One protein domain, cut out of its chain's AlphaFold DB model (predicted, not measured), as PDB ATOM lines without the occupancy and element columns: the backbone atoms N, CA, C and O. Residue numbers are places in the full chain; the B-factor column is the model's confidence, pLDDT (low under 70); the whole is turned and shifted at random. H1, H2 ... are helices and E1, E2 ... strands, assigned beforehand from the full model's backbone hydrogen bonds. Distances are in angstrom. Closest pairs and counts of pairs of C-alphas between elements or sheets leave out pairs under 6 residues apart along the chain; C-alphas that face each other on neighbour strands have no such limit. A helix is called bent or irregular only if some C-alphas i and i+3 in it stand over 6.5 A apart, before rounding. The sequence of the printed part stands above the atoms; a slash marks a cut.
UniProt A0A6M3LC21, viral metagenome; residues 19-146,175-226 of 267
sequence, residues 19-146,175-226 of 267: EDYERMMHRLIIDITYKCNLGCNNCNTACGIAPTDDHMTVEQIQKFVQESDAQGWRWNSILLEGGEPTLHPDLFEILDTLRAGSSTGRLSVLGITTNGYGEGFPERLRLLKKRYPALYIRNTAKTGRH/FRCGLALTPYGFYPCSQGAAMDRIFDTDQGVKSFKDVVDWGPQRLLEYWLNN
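What this domain is: This is residues 19 to 146 and 175 to 226 of the 267 residues of a protein of viral metagenome (UniProt A0A6M3LC21). What is the main picture? A twisted sheet of six strands makes the middle, with H2 and H3 side by side over one face and H5 over the other, in three layers with helices on both faces. H4 lies by the edge strand E4, the kinked H6 lies by the edge strand E6, and H1 only grazes the sheet. How is it made up? The 180 printed residues, with six named helices and six named strands, run H1 E1 H2 E2 H3 E3 H4 E4 E5 E6 H5 H6, and the class is mixed, helices and strands. The sheet's order is E4 E3 E2 E1 E5 E6, mixed, its one antiparallel pair being E5 and E6. How large is it? It is compact and rounded, with a radius of gyration of the C-alphas of 15.7 A and spans of 45 by 38 by 29 A.

Where its parts are: Where does the printed part begin? H1 is residues 19 to 25, with C-alpha 19 at (-13.706, 32.138, 3.425), and E1 is residues 27 to 33, 18.7 A long. What follows up to the cut? H2 is residues 58 to 70, 18.3 A long, E2 is residues 75 to 82, 19.1 A, and H3 is residues 91 to 103, 18.4 A. E3 is residues 107 to 114, 20.4 A long, H4 is residues 121 to 131, 15.4 A, and E4 is residues 136 to 139, with C-alpha 139 at (13.340, 29.656, 10.673). What comes after it? E5 is residues 179 to 182, E6 is residues 185 to 187 and H5 is residues 190 to 199. H6, residues 208 to 225, is 20.7 A long and ends with C-alpha 225 at (-16.802, 11.107, 12.786); it is irregular, C-alphas 213 and 216 being 9.3 A apart, with a kink of 98 degrees near residue 216.

How they stand to each other: How do the strands pair? E1 and E2 are parallel, with N 30 and O 79 at 2.9 A; E2 and E3 are parallel, with N 80 and O 111 at 2.8 A; E3 and E4 are parallel, with N 112 and O 136 at 2.8 A. E1 and E5 are parallel, with N 181 and O 29 at 2.8 A, and E5 and E6 form an antiparallel hairpin, with N 187 and O 180 at 2.8 A. E1, H2, E2, then E2, H3, E3, then E3, H4, E4 are strand-helix-strand units, a helix between two parallel neighbour strands, each with a right-handed crossover. Where are the helices on the sheet? H3, at a height of 9.3 A over the sheet, lies over E2, and H5, at 8.7 A on the opposite face, lies over E5. H2 is on the same face as H3, at a height of 9.7 A. Which helices touch? H2 and H3 touch at a shallow tilt of 13 degrees, the same way, the closest C-alphas being those of Val 58 and Ile 94, 5.8 A apart. Residues 215 to 217 of H6 touch H1, with the C-alphas of Tyr 21 and Pro 216 closest at 5.9 A, and its residues 208 to 209 touch H2, with those of Glu 67 and Phe 208 closest at 5.9 A. How complete are the helix backbones? Every O i to N i+4 pair is within hydrogen-bond range in H1, H2, H4 and H5, but 8 of 9 are in H3 and 11 of 14 in H6.

The domain as a whole: How far does it reach? The two C-alphas farthest apart, those of Lys 130 and Asn 225, are 45.9 A apart. Where is the cut? Residues 147 to 174 are not printed, and C-alphas 146 and 175 are 26.7 A apart across it, in the link from E4 to E5. Is any link long? The link from E1 to H2 is long, with 24 residues, 34 to 57. How confident is the model? The mean pLDDT of the printed part is 94.1, and no printed residue is under 70.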
ATOM      1  N   GLU A  19     -15.095  31.667   3.503       89.94
ATOM      2  CA  GLU A  19     -13.706  32.138   3.425       89.94
ATOM      3  C   GLU A  19     -12.738  31.232   4.205       89.94
ATOM      4  O   GLU A  19     -11.594  31.033   3.789       89.94
ATOM      5  N   ASP A  20     -13.177  30.667   5.333       90.31
ATOM      6  CA  ASP A  20     -12.385  29.711   6.107       90.31
ATOM      7  C   ASP A  20     -12.172  28.411   5.319       90.31
ATOM      8  O   ASP A  20     -11.056  27.881   5.295       90.31
ATOM      9  N   TYR A  21     -13.212  27.928   4.636       91.44
ATOM     10  CA  TYR A  21     -13.152  26.745   3.780       91.44
ATOM     11  C   TYR A  21     -12.265  26.948   2.551       91.44
ATOM     12  O   TYR A  21     -11.368  26.140   2.301       91.44
ATOM     13  N   GLU A  22     -12.432  28.063   1.846       93.06
ATOM     14  CA  GLU A  22     -11.546  28.481   0.756       93.06
ATOM     15  C   GLU A  22     -10.086  28.536   1.222       93.06
ATOM     16  O   GLU A  22      -9.172  27.950   0.635       93.06
ATOM     17  N   ARG A  23      -9.841  29.172   2.368       92.56
ATOM     18  CA  ARG A  23      -8.493  29.272   2.929       92.56
ATOM     19  C   ARG A  23      -7.897  27.913   3.274       92.56
ATOM     20  O   ARG A  23      -6.701  27.721   3.043       92.56
ATOM     21  N   MET A  24      -8.697  27.003   3.826       93.62
ATOM     22  CA  MET A  24      -8.279  25.636   4.130       93.62
ATOM     23  C   MET A  24      -7.861  24.894   2.855       93.62
ATOM     24  O   MET A  24      -6.778  24.315   2.822       93.62
ATOM     25  N   MET A  25      -8.678  24.956   1.802       96.31
ATOM     26  CA  MET A  25      -8.476  24.191   0.563       96.31
ATOM     27  C   MET A  25      -7.366  24.745  -0.340       96.31
ATOM     28  O   MET A  25      -6.815  24.016  -1.161       96.31
ATOM     29  N   HIS A  26      -6.996  26.018  -0.182       97.06
ATOM     30  CA  HIS A  26      -5.957  26.661  -0.993       97.06
ATOM     31  C   HIS A  26      -4.611  26.831  -0.275       97.06
ATOM     32  O   HIS A  26      -3.684  27.432  -0.828       97.06
ATOM     33  N   ARG A  27      -4.456  26.299   0.940       97.81
ATOM     34  CA  ARG A  27      -3.177  26.248   1.662       97.81
ATOM     35  C   ARG A  27      -2.819  24.803   1.973       97.81
ATOM     36  O   ARG A  27      -3.678  24.034   2.388       97.81
ATOM     37  N   LEU A  28      -1.549  24.459   1.803       98.00
ATOM     38  CA  LEU A  28      -1.050  23.113   2.043       98.00
ATOM     39  C   LEU A  28       0.228  23.149   2.875       98.00
ATOM     40  O   LEU A  28       1.165  23.890   2.572       98.00
ATOM     41  N   ILE A  29       0.273  22.300   3.891       98.25
ATOM     42  CA  ILE A  29       1.500  21.901   4.571       98.25
ATOM     43  C   ILE A  29       1.876  20.513   4.064       98.25
ATOM     44  O   ILE A  29       1.031  19.623   4.040       98.25
ATOM     45  N   ILE A  30       3.127  20.318   3.660       98.38
ATOM     46  CA  ILE A  30       3.632  19.005   3.257       98.38
ATOM     47  C   ILE A  30       4.676  18.552   4.272       98.38
ATOM     48  O   ILE A  30       5.768  19.124   4.330       98.38
ATOM     49  N   ASP A  31       4.362  17.521   5.054       97.94
ATOM     50  CA  ASP A  31       5.328  16.873   5.942       97.94
ATOM     51  C   ASP A  31       6.204  15.934   5.105       97.94
ATOM     52  O   ASP A  31       5.946  14.737   4.994       97.94
ATOM     53  N   ILE A  32       7.241  16.491   4.476       98.25
ATOM     54  CA  ILE A  32       8.084  15.743   3.531       98.25
ATOM     55  C   ILE A  32       8.958  14.690   4.221       98.25
ATOM     56  O   ILE A  32       9.437  13.769   3.580       98.25
ATOM     57  N   THR A  33       9.210  14.822   5.520       97.75
ATOM     58  CA  THR A  33      10.076  13.922   6.289       97.75
ATOM     59  C   THR A  33       9.637  13.876   7.737       97.75
ATOM     60  O   THR A  33       9.256  14.909   8.280       97.75
ATOM     61  N   TYR A  34       9.776  12.734   8.403       96.62
ATOM     62  CA  TYR A  34       9.665  12.644   9.863       96.62
ATOM     63  C   TYR A  34      11.028  12.560  10.571       96.62
ATOM     64  O   TYR A  34      11.101  12.651  11.802       96.62
ATOM     65  N   LYS A  35      12.131  12.500   9.814       95.94
ATOM     66  CA  LYS A  35      13.484  12.617  10.363       95.94
ATOM     67  C   LYS A  35      13.683  14.008  10.951       95.94
ATOM     68  O   LYS A  35      13.477  15.022  10.283       95.94
ATOM     69  N   CYS A  36      14.127  14.072  12.201       95.81
ATOM     70  CA  CYS A  36      14.380  15.324  12.905       95.81
ATOM     71  C   CYS A  36      15.637  15.213  13.770       95.81
ATOM     72  O   CYS A  36      15.878  14.190  14.400       95.81
ATOM     73  N   ASN A  37      16.415  16.292  13.851       95.12
ATOM     74  CA  ASN A  37      17.638  16.372  14.655       95.12
ATOM     75  C   ASN A  37      17.448  17.020  16.039       95.12
ATOM     76  O   ASN A  37      18.437  17.236  16.734       95.12
ATOM     77  N   LEU A  38      16.216  17.376  16.429       93.81
ATOM     78  CA  LEU A  38      15.952  18.076  17.694       93.81
ATOM     79  C   LEU A  38      15.098  17.272  18.682       93.81
ATOM     80  O   LEU A  38      15.382  17.305  19.873       93.81
ATOM     81  N   GLY A  39      14.050  16.577  18.224       89.81
ATOM     82  CA  GLY A  39      13.168  15.802  19.111       89.81
ATOM     83  C   GLY A  39      12.482  16.662  20.185       89.81
ATOM     84  O   GLY A  39      12.661  16.438  21.384       89.81
ATOM     85  N   CYS A  40      11.740  17.692  19.757       92.56
ATOM     86  CA  CYS A  40      11.059  18.619  20.669       92.56
ATOM     87  C   CYS A  40      10.072  17.890  21.590       92.56
ATOM     88  O   CYS A  40       9.339  17.016  21.129       92.56
ATOM     89  N   ASN A  41       9.968  18.347  22.838       89.00
ATOM     90  CA  ASN A  41       8.870  17.968  23.722       89.00
ATOM     91  C   ASN A  41       7.555  18.448  23.092       89.00
ATOM     92  O   ASN A  41       7.497  19.563  22.552       89.00
ATOM     93  N   ASN A  42       6.510  17.620  23.161       88.00
ATOM     94  CA  ASN A  42       5.174  17.954  22.652       88.00
ATOM     95  C   ASN A  42       5.185  18.416  21.175       88.00
ATOM     96  O   ASN A  42       4.551  19.393  20.792       88.00
ATOM     97  N   CYS A  43       6.002  17.770  20.341       91.19
ATOM     98  CA  CYS A  43       6.116  18.073  18.918       91.19
ATOM     99  C   CYS A  43       4.799  17.803  18.169       91.19
ATOM    100  O   CYS A  43       4.279  16.692  18.208       91.19
ATOM    101  N   ASN A  44       4.316  18.784  17.402       88.44
ATOM    102  CA  ASN A  44       3.069  18.669  16.630       88.44
ATOM    103  C   ASN A  44       3.081  17.566  15.550       88.44
ATOM    104  O   ASN A  44       2.015  17.177  15.090       88.44
ATOM    105  N   THR A  45       4.257  17.067  15.151       91.00
ATOM    106  CA  THR A  45       4.425  15.950  14.198       91.00
ATOM    107  C   THR A  45       4.864  14.644  14.879       91.00
ATOM    108  O   THR A  45       5.202  13.661  14.220       91.00
ATOM    109  N   ALA A  46       4.877  14.619  16.218       92.81
ATOM    110  CA  ALA A  46       5.266  13.482  17.055       92.81
ATOM    111  C   ALA A  46       6.701  12.949  16.840       92.81
ATOM    112  O   ALA A  46       7.057  11.896  17.368       92.81
ATOM    113  N   CYS A  47       7.572  13.686  16.140       92.25
ATOM    114  CA  CYS A  47       8.935  13.233  15.822       92.25
ATOM    115  C   CYS A  47       9.828  13.014  17.060       92.25
ATOM    116  O   CYS A  47      10.830  12.312  16.975       92.25
ATOM    117  N   GLY A  48       9.498  13.621  18.208       89.38
ATOM    118  CA  GLY A  48      10.236  13.426  19.465       89.38
ATOM    119  C   GLY A  48       9.928  12.104  20.180       89.38
ATOM    120  O   GLY A  48      10.816  11.546  20.817       89.38
ATOM    121  N   ILE A  49       8.699  11.596  20.044       89.94
ATOM    122  CA  ILE A  49       8.212  10.387  20.740       89.94
ATOM    123  C   ILE A  49       8.119   9.164  19.829       89.94
ATOM    124  O   ILE A  49       8.161   8.027  20.303       89.94
ATOM    125  N   ALA A  50       8.009   9.397  18.526       92.06
ATOM    126  CA  ALA A  50       7.899   8.385  17.490       92.06
ATOM    127  C   ALA A  50       8.766   8.784  16.285       92.06
ATOM    128  O   ALA A  50       8.235   9.158  15.227       92.06
ATOM    129  N   PRO A  51      10.101   8.783  16.467       91.88
ATOM    130  CA  PRO A  51      11.035   9.039  15.383       91.88
ATOM    131  C   PRO A  51      10.943   7.925  14.336       91.88
ATOM    132  O   PRO A  51      10.754   6.758  14.671       91.88
ATOM    133  N   THR A  52      11.090   8.304  13.073       92.12
ATOM    134  CA  THR A  52      11.163   7.400  11.921       92.12
ATOM    135  C   THR A  52      11.948   8.099  10.810       92.12
ATOM    136  O   THR A  52      12.050   9.331  10.807       92.12
ATOM    137  N   ASP A  53      12.505   7.319   9.890       92.50
ATOM    138  CA  ASP A  53      13.155   7.805   8.671       92.50
ATOM    139  C   ASP A  53      12.178   7.834   7.480       92.50
ATOM    140  O   ASP A  53      12.597   7.903   6.331       92.50
ATOM    141  N   ASP A  54      10.867   7.795   7.732       94.25
ATOM    142  CA  ASP A  54       9.878   7.944   6.665       94.25
ATOM    143  C   ASP A  54       9.978   9.330   6.011       94.25
ATOM    144  O   ASP A  54      10.064  10.382   6.668       94.25
ATOM    145  N   HIS A  55       9.914   9.306   4.687       97.00
ATOM    146  CA  HIS A  55      10.060  10.445   3.800       97.00
ATOM    147  C   HIS A  55       9.012  10.357   2.691       97.00
ATOM    148  O   HIS A  55       8.608   9.261   2.301       97.00
ATOM    149  N   MET A  56       8.578  11.502   2.170       97.94
ATOM    150  CA  MET A  56       7.857  11.526   0.904       97.94
ATOM    151  C   MET A  56       8.850  11.303  -0.228       97.94
ATOM    152  O   MET A  56       9.855  11.998  -0.333       97.94
ATOM    153  N   THR A  57       8.546  10.365  -1.108       98.25
ATOM    154  CA  THR A  57       9.322  10.174  -2.333       98.25
ATOM    155  C   THR A  57       9.106  11.340  -3.299       98.25
ATOM    156  O   THR A  57       8.082  12.037  -3.253       98.25
ATOM    157  N   VAL A  58      10.055  11.556  -4.212       98.12
ATOM    158  CA  VAL A  58       9.895  12.554  -5.280       98.12
ATOM    159  C   VAL A  58       8.685  12.201  -6.150       98.12
ATOM    160  O   VAL A  58       7.921  13.088  -6.529       98.12
ATOM    161  N   GLU A  59       8.444  10.914  -6.390       98.19
ATOM    162  CA  GLU A  59       7.313  10.385  -7.152       98.19
ATOM    163  C   GLU A  59       5.972  10.753  -6.507       98.19
ATOM    164  O   GLU A  59       5.037  11.154  -7.204       98.19
ATOM    165  N   GLN A  60       5.866  10.693  -5.174       98.12
ATOM    166  CA  GLN A  60       4.667  11.153  -4.463       98.12
ATOM    167  C   GLN A  60       4.431  12.656  -4.656       98.12
ATOM    168  O   GLN A  60       3.289  13.078  -4.856       98.12
ATOM    169  N   ILE A  61       5.491  13.470  -4.644       98.19
ATOM    170  CA  ILE A  61       5.387  14.915  -4.900       98.19
ATOM    171  C   ILE A  61       4.992  15.184  -6.357       98.19
ATOM    172  O   ILE A  61       4.121  16.018  -6.611       98.19
ATOM    173  N   GLN A  62       5.570  14.459  -7.315       97.25
ATOM    174  CA  GLN A  62       5.205  14.551  -8.730       97.25
ATOM    175  C   GLN A  62       3.740  14.165  -8.954       97.25
ATOM    176  O   GLN A  62       3.022  14.900  -9.631       97.25
ATOM    177  N   LYS A  63       3.276  13.070  -8.339       96.94
ATOM    178  CA  LYS A  63       1.867  12.650  -8.366       96.94
ATOM    179  C   LYS A  63       0.958  13.749  -7.825       96.94
ATOM    180  O   LYS A  63      -0.008  14.108  -8.487       96.94
ATOM    181  N   PHE A  64       1.288  14.335  -6.674       97.56
ATOM    182  CA  PHE A  64       0.526  15.453  -6.111       97.56
ATOM    183  C   PHE A  64       0.434  16.650  -7.075       97.56
ATOM    184  O   PHE A  64      -0.652  17.208  -7.258       97.56
ATOM    185  N   VAL A  65       1.549  17.039  -7.702       96.50
ATOM    186  CA  VAL A  65       1.567  18.145  -8.674       96.50
ATOM    187  C   VAL A  65       0.695  17.804  -9.883       96.50
ATOM    188  O   VAL A  65      -0.150  18.611 -10.258       96.50
ATOM    189  N   GLN A  66       0.823  16.598 -10.440       95.50
ATOM    190  CA  GLN A  66       0.019  16.139 -11.577       95.50
ATOM    191  C   GLN A  66      -1.479  16.085 -11.254       95.50
ATOM    192  O   GLN A  66      -2.301  16.501 -12.068       95.50
ATOM    193  N   GLU A  67      -1.852  15.605 -10.068       96.25
ATOM    194  CA  GLU A  67      -3.251  15.561  -9.635       96.25
ATOM    195  C   GLU A  67      -3.814  16.967  -9.424       96.25
ATOM    196  O   GLU A  67      -4.893  17.269  -9.934       96.25
ATOM    197  N   SER A  68      -3.072  17.848  -8.740       96.25
ATOM    198  CA  SER A  68      -3.425  19.272  -8.625       96.25
ATOM    199  C   SER A  68      -3.626  19.886 -10.004       96.25
ATOM    200  O   SER A  68      -4.574  20.641 -10.235       96.25
ATOM    201  N   ASP A  69      -2.757  19.515 -10.941       94.44
ATOM    202  CA  ASP A  69      -2.767  20.065 -12.274       94.44
ATOM    203  C   ASP A  69      -3.949  19.604 -13.118       94.44
ATOM    204  O   ASP A  69      -4.529  20.419 -13.844       94.44
ATOM    205  N   ALA A  70      -4.313  18.329 -13.002       95.12
ATOM    206  CA  ALA A  70      -5.477  17.737 -13.644       95.12
ATOM    207  C   ALA A  70      -6.790  18.347 -13.130       95.12
ATOM    208  O   ALA A  70      -7.742  18.472 -13.897       95.12
ATOM    209  N   GLN A  71      -6.826  18.777 -11.864       95.38
ATOM    210  CA  GLN A  71      -7.957  19.520 -11.297       95.38
ATOM    211  C   GLN A  71      -7.949  21.014 -11.662       95.38
ATOM    212  O   GLN A  71      -8.873  21.741 -11.302       95.38
ATOM    213  N   GLY A  72      -6.910  21.511 -12.348       94.50
ATOM    214  CA  GLY A  72      -6.742  22.944 -12.611       94.50
ATOM    215  C   GLY A  72      -6.589  23.777 -11.332       94.50
ATOM    216  O   GLY A  72      -6.907  24.969 -11.331       94.50
ATOM    217  N   TRP A  73      -6.132  23.152 -10.244       96.00
ATOM    218  CA  TRP A  73      -6.124  23.746  -8.914       96.00
ATOM    219  C   TRP A  73      -5.019  24.789  -8.757       96.00
ATOM    220  O   TRP A  73      -3.933  24.677  -9.333       96.00
ATOM    221  N   ARG A  74      -5.285  25.818  -7.947       95.75
ATOM    222  CA  ARG A  74      -4.321  26.880  -7.633       95.75
ATOM    223  C   ARG A  74      -4.062  26.923  -6.141       95.75
ATOM    224  O   ARG A  74      -4.980  27.112  -5.360       95.75
ATOM    225  N   TRP A  75      -2.811  26.811  -5.739       97.12
ATOM    226  CA  TRP A  75      -2.394  26.892  -4.348       97.12
ATOM    227  C   TRP A  75      -1.971  28.319  -3.989       97.12
ATOM    228  O   TRP A  75      -1.082  28.905  -4.610       97.12
ATOM    229  N   ASN A  76      -2.560  28.875  -2.930       96.56
ATOM    230  CA  ASN A  76      -2.107  30.141  -2.354       96.56
ATOM    231  C   ASN A  76      -0.744  29.967  -1.681       96.56
ATOM    232  O   ASN A  76       0.135  30.817  -1.816       96.56
ATOM    233  N   SER A  77      -0.549  28.857  -0.969       97.12
ATOM    234  CA  SER A  77       0.744  28.541  -0.371       97.12
ATOM    235  C   SER A  77       0.954  27.047  -0.188       97.12
ATOM    236  O   SER A  77       0.043  26.356   0.266       97.12
ATOM    237  N   ILE A  78       2.181  26.600  -0.438       98.19
ATOM    238  CA  ILE A  78       2.692  25.285  -0.054       98.19
ATOM    239  C   ILE A  78       3.873  25.508   0.886       98.19
ATOM    240  O   ILE A  78       4.826  26.209   0.537       98.19
ATOM    241  N   LEU A  79       3.807  24.922   2.077       97.94
ATOM    242  CA  LEU A  79       4.842  25.014   3.100       97.94
ATOM    243  C   LEU A  79       5.391  23.621   3.410       97.94
ATOM    244  O   LEU A  79       4.657  22.750   3.865       97.94
ATOM    245  N   LEU A  80       6.682  23.415   3.166       98.56
ATOM    246  CA  LEU A  80       7.366  22.173   3.511       98.56
ATOM    247  C   LEU A  80       7.686  22.158   5.011       98.56
ATOM    248  O   LEU A  80       8.385  23.049   5.503       98.56
ATOM    249  N   GLU A  81       7.177  21.152   5.718       96.44
ATOM    250  CA  GLU A  81       7.368  20.926   7.156       96.44
ATOM    251  C   GLU A  81       7.742  19.454   7.453       96.44
ATOM    252  O   GLU A  81       8.573  18.872   6.750       96.44
ATOM    253  N   GLY A  82       7.187  18.866   8.520       92.25
ATOM    254  CA  GLY A  82       7.501  17.533   9.031       92.25
ATOM    255  C   GLY A  82       8.366  17.543  10.298       92.25
ATOM    256  O   GLY A  82       8.064  18.210  11.294       92.25
ATOM    257  N   GLY A  83       9.428  16.746  10.287       95.19
ATOM    258  CA  GLY A  83      10.488  16.732  11.284       95.19
ATOM    259  C   GLY A  83      11.408  17.934  11.100       95.19
ATOM    260  O   GLY A  83      11.101  19.045  11.526       95.19
ATOM    261  N   GLU A  84      12.572  17.719  10.494       97.31
ATOM    262  CA  GLU A  84      13.403  18.802   9.973       97.31
ATOM    263  C   GLU A  84      13.519  18.652   8.448       97.31
ATOM    264  O   GLU A  84      14.298  17.815   7.984       97.31
ATOM    265  N   PRO A  85      12.782  19.452   7.653       97.75
ATOM    266  CA  PRO A  85      12.731  19.279   6.201       97.75
ATOM    267  C   PRO A  85      14.094  19.452   5.533       97.75
ATOM    268  O   PRO A  85      14.345  18.849   4.492       97.75
ATOM    269  N   THR A  86      15.028  20.194   6.147       97.44
ATOM    270  CA  THR A  86      16.392  20.324   5.610       97.44
ATOM    271  C   THR A  86      17.233  19.043   5.684       97.44
ATOM    272  O   THR A  86      18.339  19.026   5.148       97.44
ATOM    273  N   LEU A  87      16.736  17.984   6.331       96.75
ATOM    274  CA  LEU A  87      17.376  16.666   6.397       96.75
ATOM    275  C   LEU A  87      16.833  15.667   5.369       96.75
ATOM    276  O   LEU A  87      17.316  14.537   5.338       96.75
ATOM    277  N   HIS A  88      15.836  16.044   4.567       97.94
ATOM    278  CA  HIS A  88      15.322  15.172   3.517       97.94
ATOM    279  C   HIS A  88      16.412  14.902   2.461       97.94
ATOM    280  O   HIS A  88      17.002  15.876   1.977       97.94
ATOM    281  N   PRO A  89      16.673  13.637   2.068       97.25
ATOM    282  CA  PRO A  89      17.726  13.308   1.100       97.25
ATOM    283  C   PRO A  89      17.525  14.021  -0.245       97.25
ATOM    284  O   PRO A  89      18.438  14.679  -0.741       97.25
ATOM    285  N   ASP A  90      16.294  14.010  -0.755       98.19
ATOM    286  CA  ASP A  90      15.941  14.579  -2.066       98.19
ATOM    287  C   ASP A  90      15.307  15.979  -1.996       98.19
ATOM    288  O   ASP A  90      14.559  16.387  -2.884       98.19
ATOM    289  N   LEU A  91      15.595  16.755  -0.940       98.44
ATOM    290  CA  LEU A  91      14.970  18.071  -0.717       98.44
ATOM    291  C   LEU A  91      15.018  18.983  -1.952       98.44
ATOM    292  O   LEU A  91      14.056  19.683  -2.263       98.44
ATOM    293  N   PHE A  92      16.166  19.020  -2.628       98.44
ATOM    294  CA  PHE A  92      16.367  19.897  -3.776       98.44
ATOM    295  C   PHE A  92      15.505  19.497  -4.975       98.44
ATOM    296  O   PHE A  92      14.984  20.373  -5.663       98.44
ATOM    297  N   GLU A  93      15.313  18.199  -5.188       98.44
ATOM    298  CA  GLU A  93      14.470  17.678  -6.259       98.44
ATOM    299  C   GLU A  93      12.982  17.909  -5.971       98.44
ATOM    300  O   GLU A  93      12.237  18.350  -6.850       98.44
ATOM    301  N   ILE A  94      12.563  17.747  -4.712       98.50
ATOM    302  CA  ILE A  94      11.216  18.117  -4.254       98.50
ATOM    303  C   ILE A  94      10.947  19.608  -4.500       98.50
ATOM    304  O   ILE A  94       9.916  19.979  -5.068       98.50
ATOM    305  N   LEU A  95      11.883  20.482  -4.112       98.38
ATOM    306  CA  LEU A  95      11.763  21.926  -4.331       98.38
ATOM    307  C   LEU A  95      11.712  22.284  -5.820       98.38
ATOM    308  O   LEU A  95      10.942  23.165  -6.202       98.38
ATOM    309  N   ASP A  96      12.507  21.620  -6.660       97.56
ATOM    310  CA  ASP A  96      12.485  21.834  -8.108       97.56
ATOM    311  C   ASP A  96      11.149  21.393  -8.727       97.56
ATOM    312  O   ASP A  96      10.582  22.141  -9.529       97.56
ATOM    313  N   THR A  97      10.600  20.262  -8.275       96.69
ATOM    314  CA  THR A  97       9.293  19.738  -8.703       96.69
ATOM    315  C   THR A  97       8.158  20.710  -8.358       96.69
ATOM    316  O   THR A  97       7.360  21.076  -9.220       96.69
ATOM    317  N   LEU A  98       8.114  21.220  -7.123       96.75
ATOM    318  CA  LEU A  98       7.084  22.176  -6.684       96.75
ATOM    319  C   LEU A  98       7.243  23.561  -7.327       96.75
ATOM    320  O   LEU A  98       6.258  24.233  -7.650       96.75
ATOM    321  N   ARG A  99       8.488  24.003  -7.543       93.38
ATOM    322  CA  ARG A  99       8.783  25.277  -8.210       93.38
ATOM    323  C   ARG A  99       8.299  25.282  -9.657       93.38
ATOM    324  O   ARG A  99       7.791  26.315 -10.092       93.38
ATOM    325  N   ALA A 100       8.418  24.167 -10.379       87.88
ATOM    326  CA  ALA A 100       7.884  24.054 -11.735       87.88
ATOM    327  C   ALA A 100       6.378  24.382 -11.771       87.88
ATOM    328  O   ALA A 100       5.945  25.183 -12.599       87.88
ATOM    329  N   GLY A 101       5.610  23.888 -10.793       76.88
ATOM    330  CA  GLY A 101       4.204  24.261 -10.603       76.88
ATOM    331  C   GLY A 101       4.001  25.764 -10.351       76.88
ATOM    332  O   GLY A 101       3.131  26.385 -10.962       76.88
ATOM    333  N   SER A 102       4.845  26.400  -9.532       76.88
ATOM    334  CA  SER A 102       4.802  27.860  -9.310       76.88
ATOM    335  C   SER A 102       5.053  28.673 -10.580       76.88
ATOM    336  O   SER A 102       4.342  29.645 -10.832       76.88
ATOM    337  N   SER A 103       5.980  28.243 -11.440       71.44
ATOM    338  CA  SER A 103       6.246  28.905 -12.726       71.44
ATOM    339  C   SER A 103       5.053  28.879 -13.689       71.44
ATOM    340  O   SER A 103       4.957  29.747 -14.552       71.44
ATOM    341  N   THR A 104       4.107  27.950 -13.516       78.31
ATOM    342  CA  THR A 104       2.842  27.933 -14.277       78.31
ATOM    343  C   THR A 104       1.762  28.862 -13.699       78.31
ATOM    344  O   THR A 104       0.636  28.903 -14.195       78.31
ATOM    345  N   GLY A 105       2.075  29.611 -12.634       81.50
ATOM    346  CA  GLY A 105       1.131  30.480 -11.925       81.50
ATOM    347  C   GLY A 105       0.119  29.719 -11.063       81.50
ATOM    348  O   GLY A 105      -0.889  30.293 -10.649       81.50
ATOM    349  N   ARG A 106       0.353  28.425 -10.812       88.12
ATOM    350  CA  ARG A 106      -0.512  27.567  -9.985       88.12
ATOM    351  C   ARG A 106      -0.133  27.571  -8.507       88.12
ATOM    352  O   ARG A 106      -0.890  27.049  -7.703       88.12
ATOM    353  N   LEU A 107       0.998  28.175  -8.140       94.75
ATOM    354  CA  LEU A 107       1.437  28.330  -6.755       94.75
ATOM    355  C   LEU A 107       1.970  29.743  -6.509       94.75
ATOM    356  O   LEU A 107       2.965  30.133  -7.125       94.75
ATOM    357  N   SER A 108       1.344  30.469  -5.580       94.06
ATOM    358  CA  SER A 108       1.733  31.846  -5.239       94.06
ATOM    359  C   SER A 108       2.924  31.913  -4.276       94.06
ATOM    360  O   SER A 108       3.816  32.735  -4.468       94.06
ATOM    361  N   VAL A 109       2.961  31.061  -3.245       95.75
ATOM    362  CA  VAL A 109       4.048  31.035  -2.250       95.75
ATOM    363  C   VAL A 109       4.526  29.608  -2.013       95.75
ATOM    364  O   VAL A 109       3.781  28.784  -1.493       95.75
ATOM    365  N   LEU A 110       5.793  29.337  -2.318       97.88
ATOM    366  CA  LEU A 110       6.487  28.135  -1.857       97.88
ATOM    367  C   LEU A 110       7.357  28.491  -0.653       97.88
ATOM    368  O   LEU A 110       8.124  29.459  -0.705       97.88
ATOM    369  N   GLY A 111       7.266  27.708   0.417       98.06
ATOM    370  CA  GLY A 111       8.088  27.908   1.599       98.06
ATOM    371  C   GLY A 111       8.558  26.630   2.274       98.06
ATOM    372  O   GLY A 111       8.113  25.535   1.953       98.06
ATOM    373  N   ILE A 112       9.452  26.797   3.243       98.56
ATOM    374  CA  ILE A 112       9.972  25.743   4.116       98.56
ATOM    375  C   ILE A 112      10.044  26.252   5.562       98.56
ATOM    376  O   ILE A 112      10.574  27.341   5.813       98.56
ATOM    377  N   THR A 113       9.535  25.471   6.517       97.56
ATOM    378  CA  THR A 113       9.693  25.732   7.955       97.56
ATOM    379  C   THR A 113      10.802  24.856   8.519       97.56
ATOM    380  O   THR A 113      10.740  23.638   8.442       97.56
ATOM    381  N   THR A 114      11.805  25.464   9.146       97.44
ATOM    382  CA  THR A 114      12.948  24.762   9.750       97.44
ATOM    383  C   THR A 114      13.058  25.060  11.244       97.44
ATOM    384  O   THR A 114      12.709  26.150  11.721       97.44
ATOM    385  N   ASN A 115      13.557  24.085  12.003       96.25
ATOM    386  CA  ASN A 115      13.903  24.249  13.408       96.25
ATOM    387  C   ASN A 115      15.123  25.164  13.609       96.25
ATOM    388  O   ASN A 115      15.249  25.775  14.670       96.25
ATOM    389  N   GLY A 116      15.981  25.304  12.593       96.38
ATOM    390  CA  GLY A 116      17.197  26.114  12.654       96.38
ATOM    391  C   GLY A 116      18.293  25.570  13.570       96.38
ATOM    392  O   GLY A 116      19.220  26.303  13.909       96.38
ATOM    393  N   TYR A 117      18.175  24.314  13.994       94.88
ATOM    394  CA  TYR A 117      19.003  23.689  15.013       94.88
ATOM    395  C   TYR A 117      20.152  22.868  14.409       94.88
ATOM    396  O   TYR A 117      20.008  22.203  13.376       94.88
ATOM    397  N   GLY A 118      21.283  22.851  15.118       92.38
ATOM    398  CA  GLY A 118      22.465  22.045  14.810       92.38
ATOM    399  C   GLY A 118      23.526  22.766  13.974       92.38
ATOM    400  O   GLY A 118      23.231  23.655  13.177       92.38
ATOM    401  N   GLU A 119      24.781  22.341  14.128       90.94
ATOM    402  CA  GLU A 119      25.962  23.006  13.550       90.94
ATOM    403  C   GLU A 119      25.960  23.059  12.017       90.94
ATOM    404  O   GLU A 119      26.474  24.003  11.426       90.94
ATOM    405  N   GLY A 120      25.332  22.084  11.353       91.75
ATOM    406  CA  GLY A 120      25.216  22.068   9.891       91.75
ATOM    407  C   GLY A 120      24.139  23.002   9.322       91.75
ATOM    408  O   GLY A 120      24.059  23.167   8.105       91.75
ATOM    409  N   PHE A 121      23.282  23.601  10.159       94.88
ATOM    410  CA  PHE A 121      22.164  24.417   9.678       94.88
ATOM    411  C   PHE A 121      22.589  25.694   8.926       94.88
ATOM    412  O   PHE A 121      22.012  25.947   7.865       94.88
ATOM    413  N   PRO A 122      23.589  26.485   9.376       96.62
ATOM    414  CA  PRO A 122      24.033  27.674   8.646       96.62
ATOM    415  C   PRO A 122      24.419  27.385   7.190       96.62
ATOM    416  O   PRO A 122      24.059  28.148   6.294       96.62
ATOM    417  N   GLU A 123      25.084  26.255   6.940       96.69
ATOM    418  CA  GLU A 123      25.463  25.840   5.589       96.69
ATOM    419  C   GLU A 123      24.241  25.426   4.756       96.69
ATOM    420  O   GLU A 123      24.073  25.909   3.634       96.69
ATOM    421  N   ARG A 124      23.322  24.622   5.315       95.75
ATOM    422  CA  ARG A 124      22.060  24.268   4.633       95.75
ATOM    423  C   ARG A 124      21.238  25.510   4.277       95.75
ATOM    424  O   ARG A 124      20.754  25.629   3.152       95.75
ATOM    425  N   LEU A 125      21.136  26.472   5.196       97.38
ATOM    426  CA  LEU A 125      20.446  27.742   4.965       97.38
ATOM    427  C   LEU A 125      21.105  28.558   3.844       97.38
ATOM    428  O   LEU A 125      20.405  29.125   3.000       97.38
ATOM    429  N   ARG A 126      22.441  28.618   3.820       97.88
ATOM    430  CA  ARG A 126      23.204  29.302   2.768       97.88
ATOM    431  C   ARG A 126      22.928  28.686   1.397       97.88
ATOM    432  O   ARG A 126      22.680  29.424   0.444       97.88
ATOM    433  N   LEU A 127      22.936  27.356   1.298       97.31
ATOM    434  CA  LEU A 127      22.642  26.632   0.057       97.31
ATOM    435  C   LEU A 127      21.205  26.870  -0.421       97.31
ATOM    436  O   LEU A 127      21.008  27.186  -1.595       97.31
ATOM    437  N   LEU A 128      20.220  26.803   0.483       97.75
ATOM    438  CA  LEU A 128      18.815  27.078   0.163       97.75
ATOM    439  C   LEU A 128      18.623  28.491  -0.391       97.75
ATOM    440  O   LEU A 128      18.068  28.645  -1.476       97.75
ATOM    441  N   LYS A 129      19.146  29.516   0.295       97.69
ATOM    442  CA  LYS A 129      19.050  30.913  -0.164       97.69
ATOM    443  C   LYS A 129      19.746  31.141  -1.503       97.69
ATOM    444  O   LYS A 129      19.251  31.907  -2.324       97.69
ATOM    445  N   LYS A 130      20.889  30.482  -1.729       97.88
ATOM    446  CA  LYS A 130      21.638  30.585  -2.988       97.88
ATOM    447  C   LYS A 130      20.872  29.958  -4.157       97.88
ATOM    448  O   LYS A 130      20.837  30.549  -5.230       97.88
ATOM    449  N   ARG A 131      20.298  28.765  -3.969       97.50
ATOM    450  CA  ARG A 131      19.619  28.011  -5.040       97.50
ATOM    451  C   ARG A 131      18.180  28.478  -5.276       97.50
ATOM    452  O   ARG A 131      17.729  28.464  -6.418       97.50
ATOM    453  N   TYR A 132      17.491  28.946  -4.234       97.12
ATOM    454  CA  TYR A 132      16.101  29.406  -4.302       97.12
ATOM    455  C   TYR A 132      15.921  30.781  -3.634       97.12
ATOM    456  O   TYR A 132      15.361  30.872  -2.541       97.12
ATOM    457  N   PRO A 133      16.343  31.880  -4.286       95.75
ATOM    458  CA  PRO A 133      16.222  33.229  -3.726       95.75
ATOM    459  C   PRO A 133      14.783  33.669  -3.404       95.75
ATOM    460  O   PRO A 133      14.587  34.509  -2.533       95.75
ATOM    461  N   ALA A 134      13.787  33.104  -4.096       94.62
ATOM    462  CA  ALA A 134      12.365  33.397  -3.896       94.62
ATOM    463  C   ALA A 134      11.672  32.477  -2.870       94.62
ATOM    464  O   ALA A 134      10.486  32.655  -2.601       94.62
ATOM    465  N   LEU A 135      12.374  31.479  -2.314       97.19
ATOM    466  CA  LEU A 135      11.794  30.549  -1.345       97.19
ATOM    467  C   LEU A 135      11.508  31.267  -0.024       97.19
ATOM    468  O   LEU A 135      12.404  31.865   0.577       97.19
ATOM    469  N   TYR A 136      10.276  31.157   0.472       97.75
ATOM    470  CA  TYR A 136       9.941  31.634   1.808       97.75
ATOM    471  C   TYR A 136      10.546  30.698   2.865       97.75
ATOM    472  O   TYR A 136      10.150  29.543   2.988       97.75
ATOM    473  N   ILE A 137      11.510  31.180   3.650       98.25
ATOM    474  CA  ILE A 137      12.161  30.372   4.690       98.25
ATOM    475  C   ILE A 137      11.706  30.854   6.064       98.25
ATOM    476  O   ILE A 137      12.100  31.931   6.520       98.25
ATOM    477  N   ARG A 138      10.932  30.020   6.760       97.38
ATOM    478  CA  ARG A 138      10.542  30.240   8.154       97.38
ATOM    479  C   ARG A 138      11.497  29.492   9.078       97.38
ATOM    480  O   ARG A 138      11.348  28.299   9.316       97.38
ATOM    481  N   ASN A 139      12.471  30.203   9.634       96.19
ATOM    482  CA  ASN A 139      13.340  29.656  10.673       96.19
ATOM    483  C   ASN A 139      12.737  29.913  12.061       96.19
ATOM    484  O   ASN A 139      12.553  31.064  12.450       96.19
ATOM    485  N   THR A 140      12.449  28.848  12.808       94.06
ATOM    486  CA  THR A 140      11.898  28.945  14.172       94.06
ATOM    487  C   THR A 140      12.958  29.167  15.255       94.06
ATOM    488  O   THR A 140      12.588  29.395  16.404       94.06
ATOM    489  N   ALA A 141      14.248  29.145  14.896       94.12
ATOM    490  CA  ALA A 141      15.390  29.443  15.763       94.12
ATOM    491  C   ALA A 141      15.349  28.687  17.104       94.12
ATOM    492  O   ALA A 141      15.635  29.246  18.166       94.12
ATOM    493  N   LYS A 142      14.956  27.409  17.061       93.56
ATOM    494  CA  LYS A 142      14.851  26.573  18.257       93.56
ATOM    495  C   LYS A 142      16.244  26.322  18.821       93.56
ATOM    496  O   LYS A 142      17.171  25.986  18.091       93.56
ATOM    497  N   THR A 143      16.377  26.449  20.136       92.12
ATOM    498  CA  THR A 143      17.649  26.274  20.857       92.12
ATOM    499  C   THR A 143      17.712  24.974  21.655       92.12
ATOM    500  O   THR A 143      18.772  24.606  22.153       92.12
ATOM    501  N   GLY A 144      16.595  24.252  21.774       91.12
ATOM    502  CA  GLY A 144      16.518  23.013  22.534       91.12
ATOM    503  C   GLY A 144      15.163  22.324  22.403       91.12
ATOM    504  O   GLY A 144      14.284  22.765  21.663       91.12
ATOM    505  N   ARG A 145      15.010  21.213  23.132       90.94
ATOM    506  CA  ARG A 145      13.811  20.362  23.076       90.94
ATOM    507  C   ARG A 145      12.561  21.044  23.622       90.94
ATOM    508  O   ARG A 145      11.460  20.751  23.165       90.94
ATOM    509  N   HIS A 146      12.716  21.944  24.589       89.88
ATOM    510  CA  HIS A 146      11.603  22.735  25.090       89.88
ATOM    511  C   HIS A 146      11.292  23.884  24.125       89.88
ATOM    512  O   HIS A 146      12.123  24.761  23.901       89.88
ATOM    513  N   PHE A 175      -8.523  25.871   9.130       89.81
ATOM    514  CA  PHE A 175      -8.779  27.172   8.493       89.81
ATOM    515  C   PHE A 175      -7.614  28.160   8.604       89.81
ATOM    516  O   PHE A 175      -7.520  29.124   7.851       89.81
ATOM    517  N   ARG A 176      -6.686  27.954   9.542       87.38
ATOM    518  CA  ARG A 176      -5.505  28.818   9.694       87.38
ATOM    519  C   ARG A 176      -4.325  28.321   8.868       87.38
ATOM    520  O   ARG A 176      -3.663  29.129   8.209       87.38
ATOM    521  N   CYS A 177      -4.066  27.020   8.946       88.75
ATOM    522  CA  CYS A 177      -2.879  26.380   8.387       88.75
ATOM    523  C   CYS A 177      -3.097  25.813   6.983       88.75
ATOM    524  O   CYS A 177      -2.157  25.840   6.193       88.75
ATOM    525  N   GLY A 178      -4.313  25.375   6.662       94.81
ATOM    526  CA  GLY A 178      -4.594  24.613   5.454       94.81
ATOM    527  C   GLY A 178      -4.610  23.106   5.680       94.81
ATOM    528  O   GLY A 178      -4.453  22.622   6.807       94.81
ATOM    529  N   LEU A 179      -4.781  22.389   4.573       97.19
ATOM    530  CA  LEU A 179      -4.644  20.940   4.496       97.19
ATOM    531  C   LEU A 179      -3.216  20.502   4.836       97.19
ATOM    532  O   LEU A 179      -2.258  21.268   4.702       97.19
ATOM    533  N   ALA A 180      -3.069  19.240   5.225       97.38
ATOM    534  CA  ALA A 180      -1.778  18.579   5.315       97.38
ATOM    535  C   ALA A 180      -1.681  17.435   4.306       97.38
ATOM    536  O   ALA A 180      -2.649  16.707   4.107       97.38
ATOM    537  N   LEU A 181      -0.508  17.271   3.704       98.38
ATOM    538  CA  LEU A 181      -0.118  16.123   2.894       98.38
ATOM    539  C   LEU A 181       1.121  15.487   3.523       98.38
ATOM    540  O   LEU A 181       2.065  16.181   3.897       98.38
ATOM    541  N   THR A 182       1.115  14.169   3.643       97.62
ATOM    542  CA  THR A 182       2.231  13.383   4.181       97.62
ATOM    543  C   THR A 182       2.462  12.158   3.286       97.62
ATOM    544  O   THR A 182       1.695  11.955   2.337       97.62
ATOM    545  N   PRO A 183       3.451  11.286   3.573       95.81
ATOM    546  CA  PRO A 183       3.589  10.013   2.861       95.81
ATOM    547  C   PRO A 183       2.321   9.141   2.897       95.81
ATOM    548  O   PRO A 183       2.149   8.277   2.041       95.81
ATOM    549  N   TYR A 184       1.433   9.376   3.868       95.94
ATOM    550  CA  TYR A 184       0.257   8.556   4.155       95.94
ATOM    551  C   TYR A 184      -1.047   9.089   3.534       95.94
ATOM    552  O   TYR A 184      -2.037   8.360   3.474       95.94
ATOM    553  N   GLY A 185      -1.055  10.326   3.024       97.19
ATOM    554  CA  GLY A 185      -2.206  10.924   2.340       97.19
ATOM    555  C   GLY A 185      -2.486  12.370   2.743       97.19
ATOM    556  O   GLY A 185      -1.635  13.053   3.318       97.19
ATOM    557  N   PHE A 186      -3.691  12.834   2.415       98.00
ATOM    558  CA  PHE A 186      -4.202  14.161   2.742       98.00
ATOM    559  C   PHE A 186      -5.058  14.146   4.005       98.00
ATOM    560  O   PHE A 186      -5.838  13.223   4.245       98.00
ATOM    561  N   TYR A 187      -4.949  15.226   4.772       96.25
ATOM    562  CA  TYR A 187      -5.587  15.397   6.069       96.25
ATOM    563  C   TYR A 187      -6.108  16.827   6.231       96.25
ATOM    564  O   TYR A 187      -5.479  17.767   5.734       96.25
ATOM    565  N   PRO A 188      -7.178  17.047   7.015       92.94
ATOM    566  CA  PRO A 188      -7.640  18.401   7.314       92.94
ATOM    567  C   PRO A 188      -6.636  19.252   8.107       92.94
ATOM    568  O   PRO A 188      -6.744  20.474   8.107       92.94
ATOM    569  N   CYS A 189      -5.680  18.638   8.817       91.50
ATOM    570  CA  CYS A 189      -4.605  19.350   9.514       91.50
ATOM    571  C   CYS A 189      -3.378  18.459   9.789       91.50
ATOM    572  O   CYS A 189      -3.503  17.241   9.914       91.50
ATOM    573  N   SER A 190      -2.201  19.069   9.978       90.75
ATOM    574  CA  SER A 190      -0.925  18.347  10.179       90.75
ATOM    575  C   SER A 190      -0.879  17.513  11.459       90.75
ATOM    576  O   SER A 190      -0.311  16.428  11.488       90.75
ATOM    577  N   GLN A 191      -1.509  17.991  12.533       90.31
ATOM    578  CA  GLN A 191      -1.599  17.225  13.781       90.31
ATOM    579  C   GLN A 191      -2.450  15.975  13.600       90.31
ATOM    580  O   GLN A 191      -2.105  14.915  14.106       90.31
ATOM    581  N   GLY A 192      -3.528  16.090  12.827       91.19
ATOM    582  CA  GLY A 192      -4.338  14.940  12.477       91.19
ATOM    583  C   GLY A 192      -3.533  13.883  11.725       91.19
ATOM    584  O   GLY A 192      -3.588  12.710  12.081       91.19
ATOM    585  N   ALA A 193      -2.698  14.308  10.777       93.31
ATOM    586  CA  ALA A 193      -1.794  13.412  10.064       93.31
ATOM    587  C   ALA A 193      -0.783  12.718  10.995       93.31
ATOM    588  O   ALA A 193      -0.533  11.520  10.878       93.31
ATOM    589  N   ALA A 194      -0.224  13.456  11.959       92.12
ATOM    590  CA  ALA A 194       0.659  12.878  12.965       92.12
ATOM    591  C   ALA A 194      -0.069  11.835  13.820       92.12
ATOM    592  O   ALA A 194       0.497  10.785  14.098       92.12
ATOM    593  N   MET A 195      -1.315  12.097  14.214       92.62
ATOM    594  CA  MET A 195      -2.119  11.141  14.975       92.62
ATOM    595  C   MET A 195      -2.420   9.885  14.177       92.62
ATOM    596  O   MET A 195      -2.205   8.800  14.700       92.62
ATOM    597  N   ASP A 196      -2.851  10.020  12.924       93.44
ATOM    598  CA  ASP A 196      -3.157   8.879  12.058       93.44
ATOM    599  C   ASP A 196      -1.979   7.901  11.970       93.44
ATOM    600  O   ASP A 196      -2.148   6.697  12.150       93.44
ATOM    601  N   ARG A 197      -0.759   8.441  11.838       91.69
ATOM    602  CA  ARG A 197       0.493   7.671  11.857       91.69
ATOM    603  C   ARG A 197       0.743   6.941  13.182       91.69
ATOM    604  O   ARG A 197       1.257   5.830  13.180       91.69
ATOM    605  N   ILE A 198       0.461   7.573  14.323       93.12
ATOM    606  CA  ILE A 198       0.757   6.997  15.651       93.12
ATOM    607  C   ILE A 198      -0.311   6.005  16.103       93.12
ATOM    608  O   ILE A 198       0.008   5.005  16.749       93.12
ATOM    609  N   PHE A 199      -1.570   6.291  15.787       92.69
ATOM    610  CA  PHE A 199      -2.706   5.444  16.122       92.69
ATOM    611  C   PHE A 199      -2.937   4.332  15.093       92.69
ATOM    612  O   PHE A 199      -3.673   3.402  15.417       92.69
ATOM    613  N   ASP A 200      -2.253   4.390  13.943       91.12
ATOM    614  CA  ASP A 200      -2.282   3.389  12.867       91.12
ATOM    615  C   ASP A 200      -3.703   3.181  12.320       91.12
ATOM    616  O   ASP A 200      -4.227   2.070  12.270       91.12
ATOM    617  N   THR A 201      -4.369   4.295  11.992       90.81
ATOM    618  CA  THR A 201      -5.788   4.312  11.592       90.81
ATOM    619  C   THR A 201      -6.021   4.404  10.081       90.81
ATOM    620  O   THR A 201      -7.154   4.208   9.647       90.81
ATOM    621  N   ASP A 202      -4.977   4.675   9.290       92.69
ATOM    622  CA  ASP A 202      -4.991   4.782   7.818       92.69
ATOM    623  C   ASP A 202      -6.094   5.699   7.234       92.69
ATOM    624  O   ASP A 202      -6.703   5.426   6.201       92.69
ATOM    625  N   GLN A 203      -6.355   6.828   7.894       93.31
ATOM    626  CA  GLN A 203      -7.438   7.763   7.568       93.31
ATOM    627  C   GLN A 203      -7.075   8.780   6.474       93.31
ATOM    628  O   GLN A 203      -7.929   9.558   6.043       93.31
ATOM    629  N   GLY A 204      -5.811   8.835   6.045       95.75
ATOM    630  CA  GLY A 204      -5.363   9.778   5.018       95.75
ATOM    631  C   GLY A 204      -6.053   9.552   3.672       95.75
ATOM    632  O   GLY A 204      -6.024   8.443   3.139       95.75
ATOM    633  N   VAL A 205      -6.614  10.610   3.080       97.19
ATOM    634  CA  VAL A 205      -7.217  10.557   1.735       97.19
ATOM    635  C   VAL A 205      -6.105  10.390   0.695       97.19
ATOM    636  O   VAL A 205      -5.108  11.105   0.737       97.19
ATOM    637  N   LYS A 206      -6.219   9.427  -0.228       96.06
ATOM    638  CA  LYS A 206      -5.071   8.963  -1.040       96.06
ATOM    639  C   LYS A 206      -4.843   9.724  -2.352       96.06
ATOM    640  O   LYS A 206      -3.783   9.573  -2.969       96.06
ATOM    641  N   SER A 207      -5.809  10.525  -2.794       97.19
ATOM    642  CA  SER A 207      -5.692  11.335  -4.008       97.19
ATOM    643  C   SER A 207      -6.206  12.751  -3.786       97.19
ATOM    644  O   SER A 207      -7.156  12.977  -3.035       97.19
ATOM    645  N   PHE A 208      -5.598  13.718  -4.471       97.56
ATOM    646  CA  PHE A 208      -6.078  15.094  -4.429       97.56
ATOM    647  C   PHE A 208      -7.420  15.257  -5.157       97.56
ATOM    648  O   PHE A 208      -8.215  16.123  -4.804       97.56
ATOM    649  N   LYS A 209      -7.720  14.385  -6.129       96.81
ATOM    650  CA  LYS A 209      -9.044  14.341  -6.755       96.81
ATOM    651  C   LYS A 209     -10.133  14.078  -5.710       96.81
ATOM    652  O   LYS A 209     -11.115  14.806  -5.681       96.81
ATOM    653  N   ASP A 210      -9.939  13.090  -4.837       97.69
ATOM    654  CA  ASP A 210     -10.918  12.773  -3.790       97.69
ATOM    655  C   ASP A 210     -11.060  13.926  -2.790       97.69
ATOM    656  O   ASP A 210     -12.168  14.242  -2.368       97.69
ATOM    657  N   VAL A 211      -9.957  14.610  -2.459       97.69
ATOM    658  CA  VAL A 211      -9.975  15.828  -1.628       97.69
ATOM    659  C   VAL A 211     -10.869  16.909  -2.249       97.69
ATOM    660  O   VAL A 211     -11.698  17.491  -1.551       97.69
ATOM    661  N   VAL A 212     -10.734  17.158  -3.556       97.12
ATOM    662  CA  VAL A 212     -11.562  18.133  -4.284       97.12
ATOM    663  C   VAL A 212     -13.019  17.672  -4.382       97.12
ATOM    664  O   VAL A 212     -13.917  18.459  -4.095       97.12
ATOM    665  N   ASP A 213     -13.263  16.406  -4.731       97.00
ATOM    666  CA  ASP A 213     -14.610  15.833  -4.855       97.00
ATOM    667  C   ASP A 213     -15.380  15.863  -3.526       97.00
ATOM    668  O   ASP A 213     -16.597  16.045  -3.507       97.00
ATOM    669  N   TRP A 214     -14.688  15.628  -2.408       95.38
ATOM    670  CA  TRP A 214     -15.303  15.648  -1.083       95.38
ATOM    671  C   TRP A 214     -15.604  17.074  -0.640       95.38
ATOM    672  O   TRP A 214     -16.639  17.318  -0.017       95.38
ATOM    673  N   GLY A 215     -14.707  18.005  -0.956       94.38
ATOM    674  CA  GLY A 215     -14.773  19.364  -0.454       94.38
ATOM    675  C   GLY A 215     -14.471  19.459   1.051       94.38
ATOM    676  O   GLY A 215     -14.360  18.457   1.767       94.38
ATOM    677  N   PRO A 216     -14.314  20.688   1.561       91.25
ATOM    678  CA  PRO A 216     -13.799  20.922   2.905       91.25
ATOM    679  C   PRO A 216     -14.746  20.459   4.017       91.25
ATOM    680  O   PRO A 216     -14.271  19.920   5.018       91.25
ATOM    681  N   GLN A 217     -16.067  20.612   3.853       88.81
ATOM    682  CA  GLN A 217     -17.047  20.188   4.861       88.81
ATOM    683  C   GLN A 217     -16.981  18.675   5.081       88.81
ATOM    684  O   GLN A 217     -16.773  18.219   6.204       88.81
ATOM    685  N   ARG A 218     -17.066  17.888   4.001       90.12
ATOM    686  CA  ARG A 218     -17.049  16.423   4.090       90.12
ATOM    687  C   ARG A 218     -15.714  15.892   4.604       90.12
ATOM    688  O   ARG A 218     -15.705  14.916   5.347       90.12
ATOM    689  N   LEU A 219     -14.591  16.522   4.245       90.94
ATOM    690  CA  LEU A 219     -13.274  16.170   4.793       90.94
ATOM    691  C   LEU A 219     -13.230  16.342   6.316       90.94
ATOM    692  O   LEU A 219     -12.689  15.487   7.018       90.94
ATOM    693  N   LEU A 220     -13.807  17.427   6.836       88.06
ATOM    694  CA  LEU A 220     -13.885  17.667   8.277       88.06
ATOM    695  C   LEU A 220     -14.862  16.715   8.959       88.06
ATOM    696  O   LEU A 220     -14.514  16.146   9.986       88.06
ATOM    697  N   GLU A 221     -16.047  16.502   8.394       86.12
ATOM    698  CA  GLU A 221     -17.026  15.551   8.928       86.12
ATOM    699  C   GLU A 221     -16.453  14.138   8.989       86.12
ATOM    700  O   GLU A 221     -16.558  13.478  10.018       86.12
ATOM    701  N   TYR A 222     -15.785  13.691   7.922       87.19
ATOM    702  CA  TYR A 222     -15.072  12.418   7.904       87.19
ATOM    703  C   TYR A 222     -14.069  12.335   9.056       87.19
ATOM    704  O   TYR A 222     -14.053  11.359   9.800       87.19
ATOM    705  N   TRP A 223     -13.274  13.384   9.252       87.00
ATOM    706  CA  TRP A 223     -12.277  13.434  10.314       87.00
ATOM    707  C   TRP A 223     -12.884  13.396  11.722       87.00
ATOM    708  O   TRP A 223     -12.400  12.680  12.598       87.00
ATOM    709  N   LEU A 224     -13.958  14.156  11.942       83.25
ATOM    710  CA  LEU A 224     -14.642  14.260  13.230       83.25
ATOM    711  C   LEU A 224     -15.394  12.975  13.583       83.25
ATOM    712  O   LEU A 224     -15.343  12.540  14.731       83.25
ATOM    713  N   ASN A 225     -16.035  12.340  12.599       84.62
ATOM    714  CA  ASN A 225     -16.802  11.107  12.786       84.62
ATOM    715  C   ASN A 225     -15.923   9.876  13.051       84.62
ATOM    716  O   ASN A 225     -16.430   8.860  13.513       84.62
ATOM    717  N   ASN A 226     -14.619   9.966  12.780       84.12
ATOM    718  CA  ASN A 226     -13.639   8.926  13.090       84.12
ATOM    719  C   ASN A 226     -12.906   9.176  14.425       84.12
ATOM    720  O   ASN A 226     -11.825   8.638  14.646       84.12
TER     721      ASN A 226